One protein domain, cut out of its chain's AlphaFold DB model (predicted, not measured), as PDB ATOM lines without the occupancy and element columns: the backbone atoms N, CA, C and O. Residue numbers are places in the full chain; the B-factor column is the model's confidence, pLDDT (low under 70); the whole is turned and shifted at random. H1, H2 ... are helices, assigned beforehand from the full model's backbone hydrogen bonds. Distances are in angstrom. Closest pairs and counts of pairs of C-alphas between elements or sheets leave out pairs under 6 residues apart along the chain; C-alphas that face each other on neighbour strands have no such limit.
ATOM      1  N   ASN A  37       3.900  24.211  64.374       65.25
ATOM      2  CA  ASN A  37       3.993  25.496  63.697       65.25
ATOM      3  C   ASN A  37       4.959  25.474  62.508       65.25
ATOM      4  O   ASN A  37       4.626  26.028  61.458       65.25
ATOM      5  N   GLU A  38       6.101  24.787  62.597       64.69
ATOM      6  CA  GLU A  38       7.103  24.778  61.523       64.69
ATOM      7  C   GLU A  38       6.573  24.110  60.256       64.69
ATOM      8  O   GLU A  38       6.590  24.700  59.173       64.69
ATOM      9  N   GLY A  39       5.974  22.924  60.374       64.50
ATOM     10  CA  GLY A  39       5.375  22.308  59.193       64.50
ATOM     11  C   GLY A  39       4.165  23.069  58.664       64.50
ATOM     12  O   GLY A  39       3.742  22.839  57.532       64.50
ATOM     13  N   LYS A  40       3.517  23.905  59.496       68.81
ATOM     14  CA  LYS A  40       2.327  24.665  59.080       68.81
ATOM     15  C   LYS A  40       2.780  25.818  58.201       68.81
ATOM     16  O   LYS A  40       2.216  26.011  57.131       68.81
ATOM     17  N   ASN A  41       3.863  26.482  58.592       74.88
ATOM     18  CA  ASN A  41       4.539  27.487  57.780       74.88
ATOM     19  C   ASN A  41       5.042  26.896  56.455       74.88
ATOM     20  O   ASN A  41       4.902  27.525  55.411       74.88
ATOM     21  N   LEU A  42       5.540  25.657  56.476       73.38
ATOM     22  CA  LEU A  42       6.031  24.967  55.283       73.38
ATOM     23  C   LEU A  42       4.892  24.580  54.316       73.38
ATOM     24  O   LEU A  42       4.995  24.804  53.110       73.38
ATOM     25  N   GLY A  43       3.763  24.090  54.839       74.25
ATOM     26  CA  GLY A  43       2.550  23.860  54.044       74.25
ATOM     27  C   GLY A  43       1.981  25.150  53.447       74.25
ATOM     28  O   GLY A  43       1.690  25.199  52.253       74.25
ATOM     29  N   ILE A  44       1.919  26.226  54.243       79.12
ATOM     30  CA  ILE A  44       1.512  27.558  53.773       79.12
ATOM     31  C   ILE A  44       2.444  28.040  52.657       79.12
ATOM     32  O   ILE A  44       1.954  28.533  51.646       79.12
ATOM     33  N   ALA A  45       3.762  27.858  52.785       78.31
ATOM     34  CA  ALA A  45       4.716  28.240  51.747       78.31
ATOM     35  C   ALA A  45       4.453  27.506  50.420       78.31
ATOM     36  O   ALA A  45       4.458  28.139  49.366       78.31
ATOM     37  N   MET A  46       4.145  26.202  50.458       77.12
ATOM     38  CA  MET A  46       3.761  25.450  49.255       77.12
ATOM     39  C   MET A  46       2.450  25.961  48.646       77.12
ATOM     40  O   MET A  46       2.368  26.128  47.433       77.12
ATOM     41  N   VAL A  47       1.437  26.251  49.468       82.88
ATOM     42  CA  VAL A  47       0.152  26.801  48.998       82.88
ATOM     43  C   VAL A  47       0.345  28.177  48.357       82.88
ATOM     44  O   VAL A  47      -0.203  28.437  47.287       82.88
ATOM     45  N   VAL A  48       1.146  29.050  48.973       82.75
ATOM     46  CA  VAL A  48       1.444  30.389  48.445       82.75
ATOM     47  C   VAL A  48       2.214  30.292  47.132       82.75
ATOM     48  O   VAL A  48       1.855  30.976  46.181       82.75
ATOM     49  N   LEU A  49       3.219  29.417  47.032       80.94
ATOM     50  CA  LEU A  49       3.957  29.211  45.783       80.94
ATOM     51  C   LEU A  49       3.063  28.671  44.664       80.94
ATOM     52  O   LEU A  49       3.169  29.143  43.535       80.94
ATOM     53  N   LEU A  50       2.143  27.752  44.966       81.56
ATOM     54  CA  LEU A  50       1.161  27.268  43.994       81.56
ATOM     55  C   LEU A  50       0.182  28.367  43.571       81.56
ATOM     56  O   LEU A  50      -0.077  28.517  42.381       81.56
ATOM     57  N   ALA A  51      -0.318  29.175  44.511       80.75
ATOM     58  CA  ALA A  51      -1.205  30.298  44.208       80.75
ATOM     59  C   ALA A  51      -0.510  31.355  43.339       80.75
ATOM     60  O   ALA A  51      -1.064  31.795  42.334       80.75
ATOM     61  N   VAL A  52       0.722  31.732  43.692       80.38
ATOM     62  CA  VAL A  52       1.537  32.670  42.912       80.38
ATOM     63  C   VAL A  52       1.855  32.073  41.545       80.38
ATOM     64  O   VAL A  52       1.694  32.752  40.538       80.38
ATOM     65  N   GLY A  53       2.224  30.793  41.474       75.38
ATOM     66  CA  GLY A  53       2.465  30.100  40.213       75.38
ATOM     67  C   GLY A  53       1.222  30.021  39.326       75.38
ATOM     68  O   GLY A  53       1.337  30.134  38.108       75.38
ATOM     69  N   PHE A  54       0.034  29.898  39.913       76.38
ATOM     70  CA  PHE A  54      -1.239  29.893  39.197       76.38
ATOM     71  C   PHE A  54      -1.615  31.287  38.674       76.38
ATOM     72  O   PHE A  54      -1.886  31.446  37.486       76.38
ATOM     73  N   ILE A  55      -1.566  32.312  39.533       78.00
ATOM     74  CA  ILE A  55      -1.917  33.697  39.178       78.00
ATOM     75  C   ILE A  55      -0.901  34.271  38.185       78.00
ATOM     76  O   ILE A  55      -1.275  34.811  37.143       78.00
ATOM     77  N   CYS A  56       0.395  34.122  38.468       71.94
ATOM     78  CA  CYS A  56       1.448  34.584  37.573       71.94
ATOM     79  C   CYS A  56       1.543  33.735  36.305       71.94
ATOM     80  O   CYS A  56       2.013  34.253  35.303       71.94
ATOM     81  N   GLY A  57       1.068  32.485  36.286       65.38
ATOM     82  CA  GLY A  57       1.051  31.655  35.073       65.38
ATOM     83  C   GLY A  57       0.189  32.214  33.951       65.38
ATOM     84  O   GLY A  57       0.478  31.964  32.785       65.38
ATOM     85  N   PHE A  58      -0.804  33.034  34.289       64.81
ATOM     86  CA  PHE A  58      -1.628  33.716  33.299       64.81
ATOM     87  C   PHE A  58      -0.909  34.901  32.627       64.81
ATOM     88  O   PHE A  58      -1.146  35.177  31.456       64.81
ATOM     89  N   PHE A  59      -0.017  35.591  33.349       67.88
ATOM     90  CA  PHE A  59       0.628  36.827  32.881       67.88
ATOM     91  C   PHE A  59       2.100  36.648  32.487       67.88
ATOM     92  O   PHE A  59       2.584  37.304  31.569       67.88
ATOM     93  N   VAL A  60       2.829  35.778  33.188       76.50
ATOM     94  CA  VAL A  60       4.268  35.545  33.034       76.50
ATOM     95  C   VAL A  60       4.564  34.045  33.214       76.50
ATOM     96  O   VAL A  60       4.850  33.590  34.327       76.50
ATOM     97  N   PRO A  61       4.552  33.248  32.130       65.69
ATOM     98  CA  PRO A  61       4.714  31.791  32.208       65.69
ATOM     99  C   PRO A  61       6.054  31.363  32.830       65.69
ATOM    100  O   PRO A  61       6.135  30.333  33.494       65.69
ATOM    101  N   ILE A  62       7.094  32.196  32.705       73.50
ATOM    102  CA  ILE A  62       8.412  31.966  33.317       73.50
ATOM    103  C   ILE A  62       8.329  31.963  34.852       73.50
ATOM    104  O   ILE A  62       8.921  31.108  35.505       73.50
ATOM    105  N   VAL A  63       7.568  32.889  35.446       70.62
ATOM    106  CA  VAL A  63       7.425  32.990  36.910       70.62
ATOM    107  C   VAL A  63       6.658  31.783  37.454       70.62
ATOM    108  O   VAL A  63       7.011  31.241  38.498       70.62
ATOM    109  N   SER A  64       5.658  31.311  36.707       69.00
ATOM    110  CA  SER A  64       4.921  30.090  37.038       69.00
ATOM    111  C   SER A  64       5.793  28.839  37.011       69.00
ATOM    112  O   SER A  64       5.720  28.016  37.927       69.00
ATOM    113  N   LEU A  65       6.691  28.730  36.030       70.75
ATOM    114  CA  LEU A  65       7.660  27.638  35.965       70.75
ATOM    115  C   LEU A  65       8.593  27.639  37.187       70.75
ATOM    116  O   LEU A  65       8.757  26.606  37.834       70.75
ATOM    117  N   ILE A  66       9.137  28.802  37.562       79.00
ATOM    118  CA  ILE A  66      10.015  28.938  38.737       79.00
ATOM    119  C   ILE A  66       9.273  28.563  40.028       79.00
ATOM    120  O   ILE A  66       9.803  27.808  40.844       79.00
ATOM    121  N   ALA A  67       8.036  29.034  40.204       77.50
ATOM    122  CA  ALA A  67       7.224  28.724  41.383       77.50
ATOM    123  C   ALA A  67       6.880  27.226  41.477       77.50
ATOM    124  O   ALA A  67       6.921  26.635  42.561       77.50
ATOM    125  N   THR A  68       6.609  26.586  40.339       72.44
ATOM    126  CA  THR A  68       6.335  25.145  40.262       72.44
ATOM    127  C   THR A  68       7.581  24.338  40.630       72.44
ATOM    128  O   THR A  68       7.501  23.432  41.458       72.44
ATOM    129  N   ILE A  69       8.754  24.711  40.103       79.25
ATOM    130  CA  ILE A  69      10.037  24.078  40.443       79.25
ATOM    131  C   ILE A  69      10.343  24.245  41.934       79.25
ATOM    132  O   ILE A  69      10.664  23.262  42.600       79.25
ATOM    133  N   ALA A  70      10.187  25.452  42.488       77.94
ATOM    134  CA  ALA A  70      10.395  25.697  43.914       77.94
ATOM    135  C   ALA A  70       9.483  24.812  44.782       77.94
ATOM    136  O   ALA A  70       9.936  24.219  45.760       77.94
ATOM    137  N   THR A  71       8.219  24.649  44.382       74.62
ATOM    138  CA  THR A  71       7.263  23.783  45.087       74.62
ATOM    139  C   THR A  71       7.672  22.307  45.022       74.62
ATOM    140  O   THR A  71       7.586  21.601  46.028       74.62
ATOM    141  N   ILE A  72       8.168  21.839  43.872       78.31
ATOM    142  CA  ILE A  72       8.687  20.471  43.707       78.31
ATOM    143  C   ILE A  72       9.915  20.243  44.594       78.31
ATOM    144  O   ILE A  72       9.992  19.216  45.267       78.31
ATOM    145  N   VAL A  73      10.848  21.198  44.644       77.69
ATOM    146  CA  VAL A  73      12.048  21.112  45.492       77.69
ATOM    147  C   VAL A  73      11.658  21.031  46.966       77.69
ATOM    148  O   VAL A  73      12.099  20.119  47.663       77.69
ATOM    149  N   ILE A  74      10.768  21.913  47.433       73.44
ATOM    150  CA  ILE A  74      10.270  21.888  48.815       73.44
ATOM    151  C   ILE A  74       9.611  20.536  49.109       73.44
ATOM    152  O   ILE A  74       9.958  19.874  50.084       73.44
ATOM    153  N   SER A  75       8.737  20.055  48.226       70.50
ATOM    154  CA  SER A  75       8.084  18.758  48.407       70.50
ATOM    155  C   SER A  75       9.077  17.583  48.426       70.50
ATOM    156  O   SER A  75       8.941  16.665  49.239       70.50
ATOM    157  N   SER A  76      10.125  17.631  47.599       71.44
ATOM    158  CA  SER A  76      11.187  16.621  47.568       71.44
ATOM    159  C   SER A  76      11.994  16.609  48.867       71.44
ATOM    160  O   SER A  76      12.236  15.535  49.415       71.44
ATOM    161  N   THR A  77      12.319  17.774  49.441       70.19
ATOM    162  CA  THR A  77      13.037  17.833  50.730       70.19
ATOM    163  C   THR A  77      12.243  17.203  51.882       70.19
ATOM    164  O   THR A  77      12.823  16.486  52.698       70.19
ATOM    165  N   ILE A  78      10.914  17.372  51.902       67.88
ATOM    166  CA  ILE A  78      10.017  16.766  52.907       67.88
ATOM    167  C   ILE A  78       9.908  15.246  52.715       67.88
ATOM    168  O   ILE A  78       9.806  14.491  53.684       67.88
ATOM    169  N   THR A  79       9.883  14.794  51.458       66.50
ATOM    170  CA  THR A  79       9.623  13.388  51.114       66.50
ATOM    171  C   THR A  79      10.880  12.529  51.243       66.50
ATOM    172  O   THR A  79      10.801  11.394  51.711       66.50
ATOM    173  N   CYS A  80      12.040  13.070  50.864       61.22
ATOM    174  CA  CYS A  80      13.291  12.324  50.765       61.22
ATOM    175  C   CYS A  80      14.194  12.469  52.003       61.22
ATOM    176  O   CYS A  80      15.067  11.633  52.204       61.22
ATOM    177  N   GLY A  81      14.020  13.507  52.833       56.78
ATOM    178  CA  GLY A  81      14.785  13.701  54.077       56.78
ATOM    179  C   GLY A  81      16.300  13.922  53.910       56.78
ATOM    180  O   GLY A  81      16.990  14.154  54.898       56.78
ATOM    181  N   CYS A  82      16.826  13.880  52.683       52.28
ATOM    182  CA  CYS A  82      18.257  13.780  52.385       52.28
ATOM    183  C   CYS A  82      19.018  15.119  52.327       52.28
ATOM    184  O   CYS A  82      20.242  15.107  52.366       52.28
ATOM    185  N   CYS A  83      18.333  16.267  52.323       56.06
ATOM    186  CA  CYS A  83      18.963  17.596  52.336       56.06
ATOM    187  C   CYS A  83      18.309  18.500  53.394       56.06
ATOM    188  O   CYS A  83      17.497  19.357  53.061       56.06
ATOM    189  N   GLY A  84      18.603  18.274  54.680       52.72
ATOM    190  CA  GLY A  84      18.086  19.096  55.790       52.72
ATOM    191  C   GLY A  84      16.685  18.725  56.297       52.72
ATOM    192  O   GLY A  84      16.208  19.312  57.262       52.72
ATOM    193  N   GLY A  85      16.041  17.714  55.706       47.72
ATOM    194  CA  GLY A  85      14.754  17.178  56.167       47.72
ATOM    195  C   GLY A  85      14.855  16.204  57.348       47.72
ATOM    196  O   GLY A  85      13.830  15.711  57.813       47.72
ATOM    197  N   SER A  86      16.065  15.926  57.848       47.16
ATOM    198  CA  SER A  86      16.305  15.011  58.973       47.16
ATOM    199  C   SER A  86      15.713  15.493  60.302       47.16
ATOM    200  O   SER A  86      15.515  14.670  61.187       47.16
ATOM    201  N   GLY A  87      15.388  16.787  60.432       49.81
ATOM    202  CA  GLY A  87      14.661  17.340  61.584       49.81
ATOM    203  C   GLY A  87      13.133  17.304  61.451       49.81
ATOM    204  O   GLY A  87      12.419  17.484  62.432       49.81
ATOM    205  N   PHE A  88      12.601  17.035  60.255       53.84
ATOM    206  CA  PHE A  88      11.163  17.027  59.997       53.84
ATOM    207  C   PHE A  88      10.607  15.600  60.101       53.84
ATOM    208  O   PHE A  88      10.344  14.908  59.110       53.84
ATOM    209  N   ASN A  89      10.404  15.142  61.337       54.78
ATOM    210  CA  ASN A  89       9.819  13.835  61.630       54.78
ATOM    211  C   ASN A  89       8.278  13.868  61.485       54.78
ATOM    212  O   ASN A  89       7.535  13.692  62.447       54.78
ATOM    213  N   LEU A  90       7.772  14.153  60.271       61.50
ATOM    214  CA  LEU A  90       6.323  14.167  60.018       61.50
ATOM    215  C   LEU A  90       5.731  12.758  60.106       61.50
ATOM    216  O   LEU A  90       6.303  11.823  59.527       61.50
ATOM    217  N   PRO A  91       4.525  12.612  60.684       61.41
ATOM    218  CA  PRO A  91       3.839  11.334  60.686       61.41
ATOM    219  C   PRO A  91       3.489  10.886  59.248       61.41
ATOM    220  O   PRO A  91       3.287  11.683  58.324       61.41
ATOM    221  N   LYS A  92       3.492   9.563  59.016       65.44
ATOM    222  CA  LYS A  92       3.381   8.947  57.669       65.44
ATOM    223  C   LYS A  92       2.154   9.415  56.873       65.44
ATOM    224  O   LYS A  92       2.193   9.491  55.646       65.44
ATOM    225  N   ASN A  93       1.070   9.726  57.571       65.88
ATOM    226  CA  ASN A  93      -0.176  10.253  57.022       65.88
ATOM    227  C   ASN A  93      -0.005  11.632  56.359       65.88
ATOM    228  O   ASN A  93      -0.532  11.817  55.268       65.88
ATOM    229  N   VAL A  94       0.758  12.568  56.936       66.38
ATOM    230  CA  VAL A  94       1.003  13.894  56.327       66.38
ATOM    231  C   VAL A  94       1.996  13.811  55.168       66.38
ATOM    232  O   VAL A  94       1.800  14.463  54.141       66.38
ATOM    233  N   LYS A  95       3.004  12.931  55.267       67.56
ATOM    234  CA  LYS A  95       3.936  12.658  54.154       67.56
ATOM    235  C   LYS A  95       3.213  12.140  52.909       67.56
ATOM    236  O   LYS A  95       3.582  12.506  51.798       67.56
ATOM    237  N   ARG A  96       2.143  11.351  53.077       73.12
ATOM    238  CA  ARG A  96       1.329  10.846  51.958       73.12
ATOM    239  C   ARG A  96       0.680  11.972  51.143       73.12
ATOM    240  O   ARG A  96       0.647  11.869  49.922       73.12
ATOM    241  N   TRP A  97       0.205  13.038  51.789       73.06
ATOM    242  CA  TRP A  97      -0.419  14.181  51.107       73.06
ATOM    243  C   TRP A  97       0.601  15.065  50.387       73.06
ATOM    244  O   TRP A  97       0.355  15.483  49.255       73.06
ATOM    245  N   SER A  98       1.775  15.282  50.992       72.06
ATOM    246  CA  SER A  98       2.887  15.962  50.310       72.06
ATOM    247  C   SER A  98       3.343  15.170  49.079       72.06
ATOM    248  O   SER A  98       3.419  15.723  47.986       72.06
ATOM    249  N   ASN A  99       3.513  13.851  49.210       75.31
ATOM    250  CA  ASN A  99       3.908  12.990  48.094       75.31
ATOM    251  C   ASN A  99       2.856  12.963  46.964       75.31
ATOM    252  O   ASN A  99       3.202  12.940  45.788       75.31
ATOM    253  N   LEU A 100       1.561  13.022  47.298       75.69
ATOM    254  CA  LEU A 100       0.486  13.122  46.301       75.69
ATOM    255  C   LEU A 100       0.502  14.474  45.563       75.69
ATOM    256  O   LEU A 100       0.243  14.524  44.360       75.69
ATOM    257  N   THR A 101       0.848  15.554  46.270       76.12
ATOM    258  CA  THR A 101       1.047  16.890  45.685       76.12
ATOM    259  C   THR A 101       2.245  16.886  44.733       76.12
ATOM    260  O   THR A 101       2.132  17.368  43.606       76.12
ATOM    261  N   LEU A 102       3.360  16.265  45.139       77.62
ATOM    262  CA  LEU A 102       4.547  16.073  44.300       77.62
ATOM    263  C   LEU A 102       4.209  15.289  43.034       77.62
ATOM    264  O   LEU A 102       4.599  15.697  41.946       77.62
ATOM    265  N   LEU A 103       3.444  14.202  43.163       81.25
ATOM    266  CA  LEU A 103       3.026  13.382  42.030       81.25
ATOM    267  C   LEU A 103       2.148  14.168  41.045       81.25
ATOM    268  O   LEU A 103       2.342  14.045  39.839       81.25
ATOM    269  N   CYS A 104       1.223  15.002  41.536       80.19
ATOM    270  CA  CYS A 104       0.405  15.859  40.670       80.19
ATOM    271  C   CYS A 104       1.255  16.896  39.925       80.19
ATOM    272  O   CYS A 104       1.081  17.074  38.720       80.19
ATOM    273  N   LEU A 105       2.193  17.554  40.615       78.56
ATOM    274  CA  LEU A 105       3.070  18.561  40.009       78.56
ATOM    275  C   LEU A 105       4.050  17.941  39.010       78.56
ATOM    276  O   LEU A 105       4.208  18.453  37.904       78.56
ATOM    277  N   ALA A 106       4.660  16.808  39.362       81.12
ATOM    278  CA  ALA A 106       5.542  16.063  38.473       81.12
ATOM    279  C   ALA A 106       4.783  15.543  37.243       81.12
ATOM    280  O   ALA A 106       5.264  15.687  36.122       81.12
ATOM    281  N   GLY A 107       3.574  15.001  37.428       78.25
ATOM    282  CA  GLY A 107       2.723  14.542  36.331       78.25
ATOM    283  C   GLY A 107       2.342  15.668  35.369       78.25
ATOM    284  O   GLY A 107       2.415  15.486  34.154       78.25
ATOM    285  N   MET A 108       2.010  16.851  35.893       78.12
ATOM    286  CA  MET A 108       1.732  18.032  35.073       78.12
ATOM    287  C   MET A 108       2.955  18.447  34.246       78.12
ATOM    288  O   MET A 108       2.836  18.705  33.050       78.12
ATOM    289  N   LEU A 109       4.135  18.464  34.866       79.75
ATOM    290  CA  LEU A 109       5.377  18.862  34.210       79.75
ATOM    291  C   LEU A 109       5.773  17.865  33.106       79.75
ATOM    292  O   LEU A 109       6.128  18.275  32.003       79.75
ATOM    293  N   VAL A 110       5.620  16.561  33.355       84.94
ATOM    294  CA  VAL A 110       5.841  15.515  32.343       84.94
ATOM    295  C   VAL A 110       4.860  15.647  31.178       84.94
ATOM    296  O   VAL A 110       5.283  15.593  30.025       84.94
ATOM    297  N   LEU A 111       3.567  15.865  31.446       81.69
ATOM    298  CA  LEU A 111       2.561  16.054  30.393       81.69
ATOM    299  C   LEU A 111       2.874  17.265  29.509       81.69
ATOM    300  O   LEU A 111       2.775  17.166  28.287       81.69
ATOM    301  N   GLN A 112       3.295  18.383  30.104       77.00
ATOM    302  CA  GLN A 112       3.698  19.563  29.340       77.00
ATOM    303  C   GLN A 112       4.942  19.300  28.486       77.00
ATOM    304  O   GLN A 112       4.952  19.669  27.314       77.00
ATOM    305  N   ILE A 113       5.960  18.617  29.022       84.69
ATOM    306  CA  ILE A 113       7.163  18.256  28.255       84.69
ATOM    307  C   ILE A 113       6.805  17.357  27.067       84.69
ATOM    308  O   ILE A 113       7.225  17.633  25.943       84.69
ATOM    309  N   LEU A 114       6.007  16.308  27.289       85.62
ATOM    310  CA  LEU A 114       5.579  15.399  26.222       85.62
ATOM    311  C   LEU A 114       4.789  16.135  25.138       85.62
ATOM    312  O   LEU A 114       5.001  15.886  23.952       85.62
ATOM    313  N   TYR A 115       3.920  17.066  25.535       82.56
ATOM    314  CA  TYR A 115       3.175  17.893  24.595       82.56
ATOM    315  C   TYR A 115       4.095  18.796  23.762       82.56
ATOM    316  O   TYR A 115       3.969  18.816  22.539       82.56
ATOM    317  N   VAL A 116       5.052  19.493  24.386       83.56
ATOM    318  CA  VAL A 116       6.006  20.362  23.673       83.56
ATOM    319  C   VAL A 116       6.848  19.558  22.682       83.56
ATOM    320  O   VAL A 116       7.000  19.972  21.535       83.56
ATOM    321  N   ILE A 117       7.347  18.386  23.086       86.06
ATOM    322  CA  ILE A 117       8.120  17.499  22.205       86.06
ATOM    323  C   ILE A 117       7.248  16.998  21.045       86.06
ATOM    324  O   ILE A 117       7.674  17.049  19.892       86.06
ATOM    325  N   GLY A 118       6.021  16.551  21.326       82.12
ATOM    326  CA  GLY A 118       5.091  16.066  20.306       82.12
ATOM    327  C   GLY A 118       4.705  17.147  19.294       82.12
ATOM    328  O   GLY A 118       4.754  16.906  18.088       82.12
ATOM    329  N   ALA A 119       4.391  18.354  19.772       81.62
ATOM    330  CA  ALA A 119       4.091  19.503  18.925       81.62
ATOM    331  C   ALA A 119       5.305  19.912  18.079       81.62
ATOM    332  O   ALA A 119       5.160  20.160  16.883       81.62
ATOM    333  N   TRP A 120       6.506  19.921  18.666       81.25
ATOM    334  CA  TRP A 120       7.739  20.232  17.947       81.25
ATOM    335  C   TRP A 120       8.014  19.237  16.820       81.25
ATOM    336  O   TRP A 120       8.268  19.654  15.692       81.25
ATOM    337  N   ILE A 121       7.937  17.932  17.093       84.00
ATOM    338  CA  ILE A 121       8.167  16.886  16.085       84.00
ATOM    339  C   ILE A 121       7.110  16.969  14.977       84.00
ATOM    340  O   ILE A 121       7.461  16.947  13.797       84.00
ATOM    341  N   GLY A 122       5.832  17.118  15.344       78.75
ATOM    342  CA  GLY A 122       4.728  17.237  14.392       78.75
ATOM    343  C   GLY A 122       4.907  18.422  13.445       78.75
ATOM    344  O   GLY A 122       4.940  18.238  12.230       78.75
ATOM    345  N   LEU A 123       5.132  19.618  13.993       80.06
ATOM    346  CA  LEU A 123       5.307  20.840  13.203       80.06
ATOM    347  C   LEU A 123       6.605  20.835  12.386       80.06
ATOM    348  O   LEU A 123       6.598  21.230  11.223       80.06
ATOM    349  N   SER A 124       7.715  20.363  12.960       79.56
ATOM    350  CA  SER A 124       9.009  20.331  12.262       79.56
ATOM    351  C   SER A 124       8.995  19.361  11.085       79.56
ATOM    352  O   SER A 124       9.550  19.666  10.032       79.56
ATOM    353  N   SER A 125       8.349  18.200  11.245       80.81
ATOM    354  CA  SER A 125       8.232  17.212  10.169       80.81
ATOM    355  C   SER A 125       7.372  17.719   9.014       80.81
ATOM    356  O   SER A 125       7.694  17.472   7.856       80.81
ATOM    357  N   GLU A 126       6.315  18.475   9.296       78.62
ATOM    358  CA  GLU A 126       5.486  19.067   8.253       78.62
ATOM    359  C   GLU A 126       6.239  20.171   7.511       78.62
ATOM    360  O   GLU A 126       6.362  20.099   6.293       78.62
ATOM    361  N   VAL A 127       6.859  21.112   8.231       82.94
ATOM    362  CA  VAL A 127       7.676  22.174   7.622       82.94
ATOM    363  C   VAL A 127       8.798  21.595   6.756       82.94
ATOM    364  O   VAL A 127       9.049  22.110   5.669       82.94
ATOM    365  N   ALA A 128       9.439  20.507   7.187       79.69
ATOM    366  CA  ALA A 128      10.484  19.850   6.407       79.69
ATOM    367  C   ALA A 128       9.969  19.215   5.100       79.69
ATOM    368  O   ALA A 128      10.726  19.131   4.136       79.69
ATOM    369  N   ASN A 129       8.704  18.783   5.050       82.06
ATOM    370  CA  ASN A 129       8.128  18.091   3.893       82.06
ATOM    371  C   ASN A 129       7.350  19.018   2.945       82.06
ATOM    372  O   ASN A 129       7.360  18.801   1.736       82.06
ATOM    373  N   THR A 130       6.662  20.033   3.469       80.62
ATOM    374  CA  THR A 130       5.767  20.914   2.694       80.62
ATOM    375  C   THR A 130       6.250  22.362   2.634       80.62
ATOM    376  O   THR A 130       5.702  23.156   1.872       80.62
ATOM    377  N   GLY A 131       7.252  22.739   3.435       78.94
ATOM    378  CA  GLY A 131       7.747  24.115   3.537       78.94
ATOM    379  C   GLY A 131       6.777  25.093   4.214       78.94
ATOM    380  O   GLY A 131       7.108  26.269   4.355       78.94
ATOM    381  N   GLN A 132       5.591  24.641   4.634       82.38
ATOM    382  CA  GLN A 132       4.550  25.461   5.257       82.38
ATOM    383  C   GLN A 132       3.793  24.670   6.327       82.38
ATOM    384  O   GLN A 132       3.575  23.471   6.191       82.38
ATOM    385  N   ILE A 133       3.338  25.354   7.377       80.69
ATOM    386  CA  ILE A 133       2.461  24.759   8.394       80.69
ATOM    387  C   ILE A 133       1.024  24.799   7.863       80.69
ATOM    388  O   ILE A 133       0.494  25.883   7.616       80.69
ATOM    389  N   SER A 134       0.381  23.639   7.694       82.81
ATOM    390  CA  SER A 134      -1.031  23.585   7.308       82.81
ATOM    391  C   SER A 134      -1.928  24.119   8.419       82.81
ATOM    392  O   SER A 134      -1.710  23.855   9.604       82.81
ATOM    393  N   THR A 135      -3.023  24.779   8.038       80.50
ATOM    394  CA  THR A 135      -4.077  25.218   8.961       80.50
ATOM    395  C   THR A 135      -4.638  24.057   9.786       80.50
ATOM    396  O   THR A 135      -4.957  24.233  10.958       80.50
ATOM    397  N   ASN A 136      -4.712  22.850   9.212       82.12
ATOM    398  CA  ASN A 136      -5.175  21.660   9.934       82.12
ATOM    399  C   ASN A 136      -4.198  21.241  11.039       82.12
ATOM    400  O   ASN A 136      -4.623  20.866  12.127       82.12
ATOM    401  N   SER A 137      -2.896  21.343  10.786       81.56
ATOM    402  CA  SER A 137      -1.868  21.017  11.771       81.56
ATOM    403  C   SER A 137      -1.791  22.069  12.874       81.56
ATOM    404  O   SER A 137      -1.801  21.728  14.057       81.56
ATOM    405  N   ALA A 138      -1.864  23.353  12.509       77.19
ATOM    406  CA  ALA A 138      -1.973  24.451  13.466       77.19
ATOM    407  C   ALA A 138      -3.216  24.308  14.366       77.19
ATOM    408  O   ALA A 138      -3.124  24.479  15.585       77.19
ATOM    409  N   ASN A 139      -4.363  23.922  13.797       83.50
ATOM    410  CA  ASN A 139      -5.582  23.649  14.558       83.50
ATOM    411  C   ASN A 139      -5.414  22.445  15.491       83.50
ATOM    412  O   ASN A 139      -5.787  22.534  16.657       83.50
ATOM    413  N   ASN A 140      -4.807  21.349  15.031       80.88
ATOM    414  CA  ASN A 140      -4.567  20.166  15.863       80.88
ATOM    415  C   ASN A 140      -3.621  20.459  17.034       80.88
ATOM    416  O   ASN A 140      -3.890  20.035  18.159       80.88
ATOM    417  N   VAL A 141      -2.552  21.226  16.802       82.62
ATOM    418  CA  VAL A 141      -1.652  21.684  17.869       82.62
ATOM    419  C   VAL A 141      -2.418  22.561  18.853       82.62
ATOM    420  O   VAL A 141      -2.338  22.321  20.054       82.62
ATOM    421  N   THR A 142      -3.225  23.506  18.370       82.94
ATOM    422  CA  THR A 142      -4.021  24.404  19.222       82.94
ATOM    423  C   THR A 142      -5.050  23.644  20.062       82.94
ATOM    424  O   THR A 142      -5.152  23.875  21.265       82.94
ATOM    425  N   ILE A 143      -5.777  22.692  19.471       84.25
ATOM    426  CA  ILE A 143      -6.724  21.826  20.188       84.25
ATOM    427  C   ILE A 143      -5.978  20.979  21.226       84.25
ATOM    428  O   ILE A 143      -6.417  20.879  22.370       84.25
ATOM    429  N   GLY A 144      -4.820  20.423  20.860       79.88
ATOM    430  CA  GLY A 144      -3.952  19.693  21.780       79.88
ATOM    431  C   GLY A 144      -3.478  20.551  22.957       79.88
ATOM    432  O   GLY A 144      -3.539  20.094  24.097       79.88
ATOM    433  N   ALA A 145      -3.092  21.809  22.710       79.75
ATOM    434  CA  ALA A 145      -2.725  22.766  23.759       79.75
ATOM    435  C   ALA A 145      -3.904  23.037  24.690       79.75
ATOM    436  O   ALA A 145      -3.721  23.118  25.901       79.75
ATOM    437  N   LEU A 146      -5.113  23.152  24.140       82.25
ATOM    438  CA  LEU A 146      -6.331  23.381  24.909       82.25
ATOM    439  C   LEU A 146      -6.632  22.192  25.832       82.25
ATOM    440  O   LEU A 146      -6.848  22.385  27.025       82.25
ATOM    441  N   ILE A 147      -6.569  20.963  25.314       84.19
ATOM    442  CA  ILE A 147      -6.804  19.741  26.100       84.19
ATOM    443  C   ILE A 147      -5.746  19.588  27.199       84.19
ATOM    444  O   ILE A 147      -6.088  19.415  28.370       84.19
ATOM    445  N   VAL A 148      -4.460  19.688  26.847       82.31
ATOM    446  CA  VAL A 148      -3.354  19.583  27.814       82.31
ATOM    447  C   VAL A 148      -3.407  20.724  28.828       82.31
ATOM    448  O   VAL A 148      -3.145  20.503  30.011       82.31
ATOM    449  N   GLY A 149      -3.804  21.922  28.397       78.56
ATOM    450  CA  GLY A 149      -4.018  23.084  29.251       78.56
ATOM    451  C   GLY A 149      -5.117  22.845  30.281       78.56
ATOM    452  O   GLY A 149      -4.884  23.058  31.468       78.56
ATOM    453  N   VAL A 150      -6.275  22.323  29.862       84.25
ATOM    454  CA  VAL A 150      -7.390  21.985  30.761       84.25
ATOM    455  C   VAL A 150      -6.988  20.896  31.757       84.25
ATOM    456  O   VAL A 150      -7.215  21.054  32.956       84.25
ATOM    457  N   ILE A 151      -6.340  19.819  31.298       84.81
ATOM    458  CA  ILE A 151      -5.855  18.744  32.182       84.81
ATOM    459  C   ILE A 151      -4.840  19.294  33.191       84.81
ATOM    460  O   ILE A 151      -4.932  19.002  34.383       84.81
ATOM    461  N   SER A 152      -3.904  20.131  32.734       79.38
ATOM    462  CA  SER A 152      -2.917  20.778  33.604       79.38
ATOM    463  C   SER A 152      -3.590  21.670  34.643       79.38
ATOM    464  O   SER A 152      -3.202  21.653  35.807       79.38
ATOM    465  N   TRP A 153      -4.639  22.397  34.261       80.19
ATOM    466  CA  TRP A 153      -5.438  23.208  35.176       80.19
ATOM    467  C   TRP A 153      -6.099  22.367  36.269       80.19
ATOM    468  O   TRP A 153      -5.988  22.693  37.449       80.19
ATOM    469  N   VAL A 154      -6.727  21.249  35.895       85.50
ATOM    470  CA  VAL A 154      -7.352  20.323  36.852       85.50
ATOM    471  C   VAL A 154      -6.311  19.734  37.804       85.50
ATOM    472  O   VAL A 154      -6.527  19.723  39.016       85.50
ATOM    473  N   LEU A 155      -5.159  19.297  37.287       81.12
ATOM    474  CA  LEU A 155      -4.056  18.794  38.112       81.12
ATOM    475  C   LEU A 155      -3.503  19.870  39.055       81.12
ATOM    476  O   LEU A 155      -3.118  19.546  40.176       81.12
ATOM    477  N   ASN A 156      -3.501  21.139  38.641       79.50
ATOM    478  CA  ASN A 156      -3.047  22.250  39.476       79.50
ATOM    479  C   ASN A 156      -4.025  22.516  40.623       79.50
ATOM    480  O   ASN A 156      -3.618  22.642  41.775       79.50
ATOM    481  N   ILE A 157      -5.328  22.499  40.333       82.69
ATOM    482  CA  ILE A 157      -6.377  22.608  41.353       82.69
ATOM    483  C   ILE A 157      -6.281  21.441  42.345       82.69
ATOM    484  O   ILE A 157      -6.355  21.655  43.553       82.69
ATOM    485  N   LEU A 158      -6.057  20.214  41.866       82.25
ATOM    486  CA  LEU A 158      -5.852  19.050  42.735       82.25
ATOM    487  C   LEU A 158      -4.596  19.194  43.602       82.25
ATOM    488  O   LEU A 158      -4.667  18.961  44.808       82.25
ATOM    489  N   ALA A 159      -3.472  19.628  43.027       79.00
ATOM    490  CA  ALA A 159      -2.244  19.902  43.773       79.00
ATOM    491  C   ALA A 159      -2.467  20.976  44.850       79.00
ATOM    492  O   ALA A 159      -2.022  20.813  45.985       79.00
ATOM    493  N   PHE A 160      -3.222  22.029  44.531       81.12
ATOM    494  CA  PHE A 160      -3.595  23.073  45.478       81.12
ATOM    495  C   PHE A 160      -4.448  22.524  46.627       81.12
ATOM    496  O   PHE A 160      -4.146  22.763  47.794       81.12
ATOM    497  N   ILE A 161      -5.467  21.714  46.322       84.19
ATOM    498  CA  ILE A 161      -6.313  21.066  47.333       84.19
ATOM    499  C   ILE A 161      -5.473  20.152  48.234       84.19
ATOM    500  O   ILE A 161      -5.626  20.196  49.455       84.19
ATOM    501  N   PHE A 162      -4.561  19.353  47.676       80.44
ATOM    502  CA  PHE A 162      -3.690  18.480  48.468       80.44
ATOM    503  C   PHE A 162      -2.692  19.262  49.329       80.44
ATOM    504  O   PHE A 162      -2.479  18.886  50.484       80.44
ATOM    505  N   ALA A 163      -2.167  20.388  48.841       77.31
ATOM    506  CA  ALA A 163      -1.343  21.300  49.630       77.31
ATOM    507  C   ALA A 163      -2.142  21.956  50.776       77.31
ATOM    508  O   ALA A 163      -1.658  22.042  51.909       77.31
ATOM    509  N   CYS A 164      -3.397  22.349  50.539       77.31
ATOM    510  CA  CYS A 164      -4.299  22.848  51.582       77.31
ATOM    511  C   CYS A 164      -4.631  21.767  52.621       77.31
ATOM    512  O   CYS A 164      -4.620  22.042  53.820       77.31
ATOM    513  N   LEU A 165      -4.876  20.528  52.186       78.38
ATOM    514  CA  LEU A 165      -5.107  19.393  53.083       78.38
ATOM    515  C   LEU A 165      -3.866  19.081  53.924       78.38
ATOM    516  O   LEU A 165      -3.998  18.867  55.123       78.38
ATOM    517  N   PHE A 166      -2.670  19.139  53.338       71.50
ATOM    518  CA  PHE A 166      -1.405  19.031  54.069       71.50
ATOM    519  C   PHE A 166      -1.238  20.145  55.122       71.50
ATOM    520  O   PHE A 166      -0.726  19.908  56.218       71.50
ATOM    521  N   THR A 167      -1.707  21.353  54.807       73.00
ATOM    522  CA  THR A 167      -1.579  22.533  55.672       73.00
ATOM    523  C   THR A 167      -2.578  22.534  56.833       73.00
ATOM    524  O   THR A 167      -2.199  22.856  57.960       73.00
ATOM    525  N   TRP A 168      -3.843  22.181  56.577       70.44
ATOM    526  CA  TRP A 168      -4.945  22.357  57.535       70.44
ATOM    527  C   TRP A 168      -5.568  21.062  58.052       70.44
ATOM    528  O   TRP A 168      -6.048  21.043  59.182       70.44
ATOM    529  N   LYS A 169      -5.562  19.970  57.279       62.00
ATOM    530  CA  LYS A 169      -6.102  18.679  57.723       62.00
ATOM    531  C   LYS A 169      -4.976  17.843  58.326       62.00
ATOM    532  O   LYS A 169      -4.477  16.903  57.711       62.00
TER     533      LYS A 169
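What this domain is: This is residues 37 to 169 of the 171 residues of an uncharacterized protein of Thalassiosira oceanica (UniProt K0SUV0). A long hairpin of two helices, H3 and H4, makes the length, and a shorter hairpin, H1 and H2, packs beside one end. Together they form an all-helix, up-and-down bundle, each helix running against the one before. The 133 printed residues, with no named strand, make a loose rod, 60 by 27 by 22 A, radius of gyration of the C-alphas 18.2 A.

How they stand to each other: Start at H3, residues 92 to 130, which touches H4, residues 135 to 168, in a hairpin at a shallow tilt of 10 degrees; the closest C-alphas, Thr 101 and Ala 159, are 4.9 A apart. With residues 95 to 106 alone, H3 touches H2, residues 61 to 80, in a hairpin at a steep tilt of 41 degrees, closest at C-alphas 102 and 75, 6.0 A. With residues 156 to 168 alone, H4 touches H1, residues 37 to 59, closest at C-alphas 167 and 43, 4.6 A. H2 and H4 are apart. Every O i to N i+4 pair is within hydrogen-bond range in H2 and H4, 17 of 19 in H1 and 34 of 35 in H3.

Where its parts are: Find C-alpha 92 at (3.381, 8.947, 57.669); H3 runs 56.3 A from there. H4 runs 48.7 A to C-alpha 168 at (-4.945, 22.357, 57.535).

The domain as a whole: The printed part has no cut. Look for low pLDDT, under 70, at residues 78 to 95, around the long H2 to H3 link, among others.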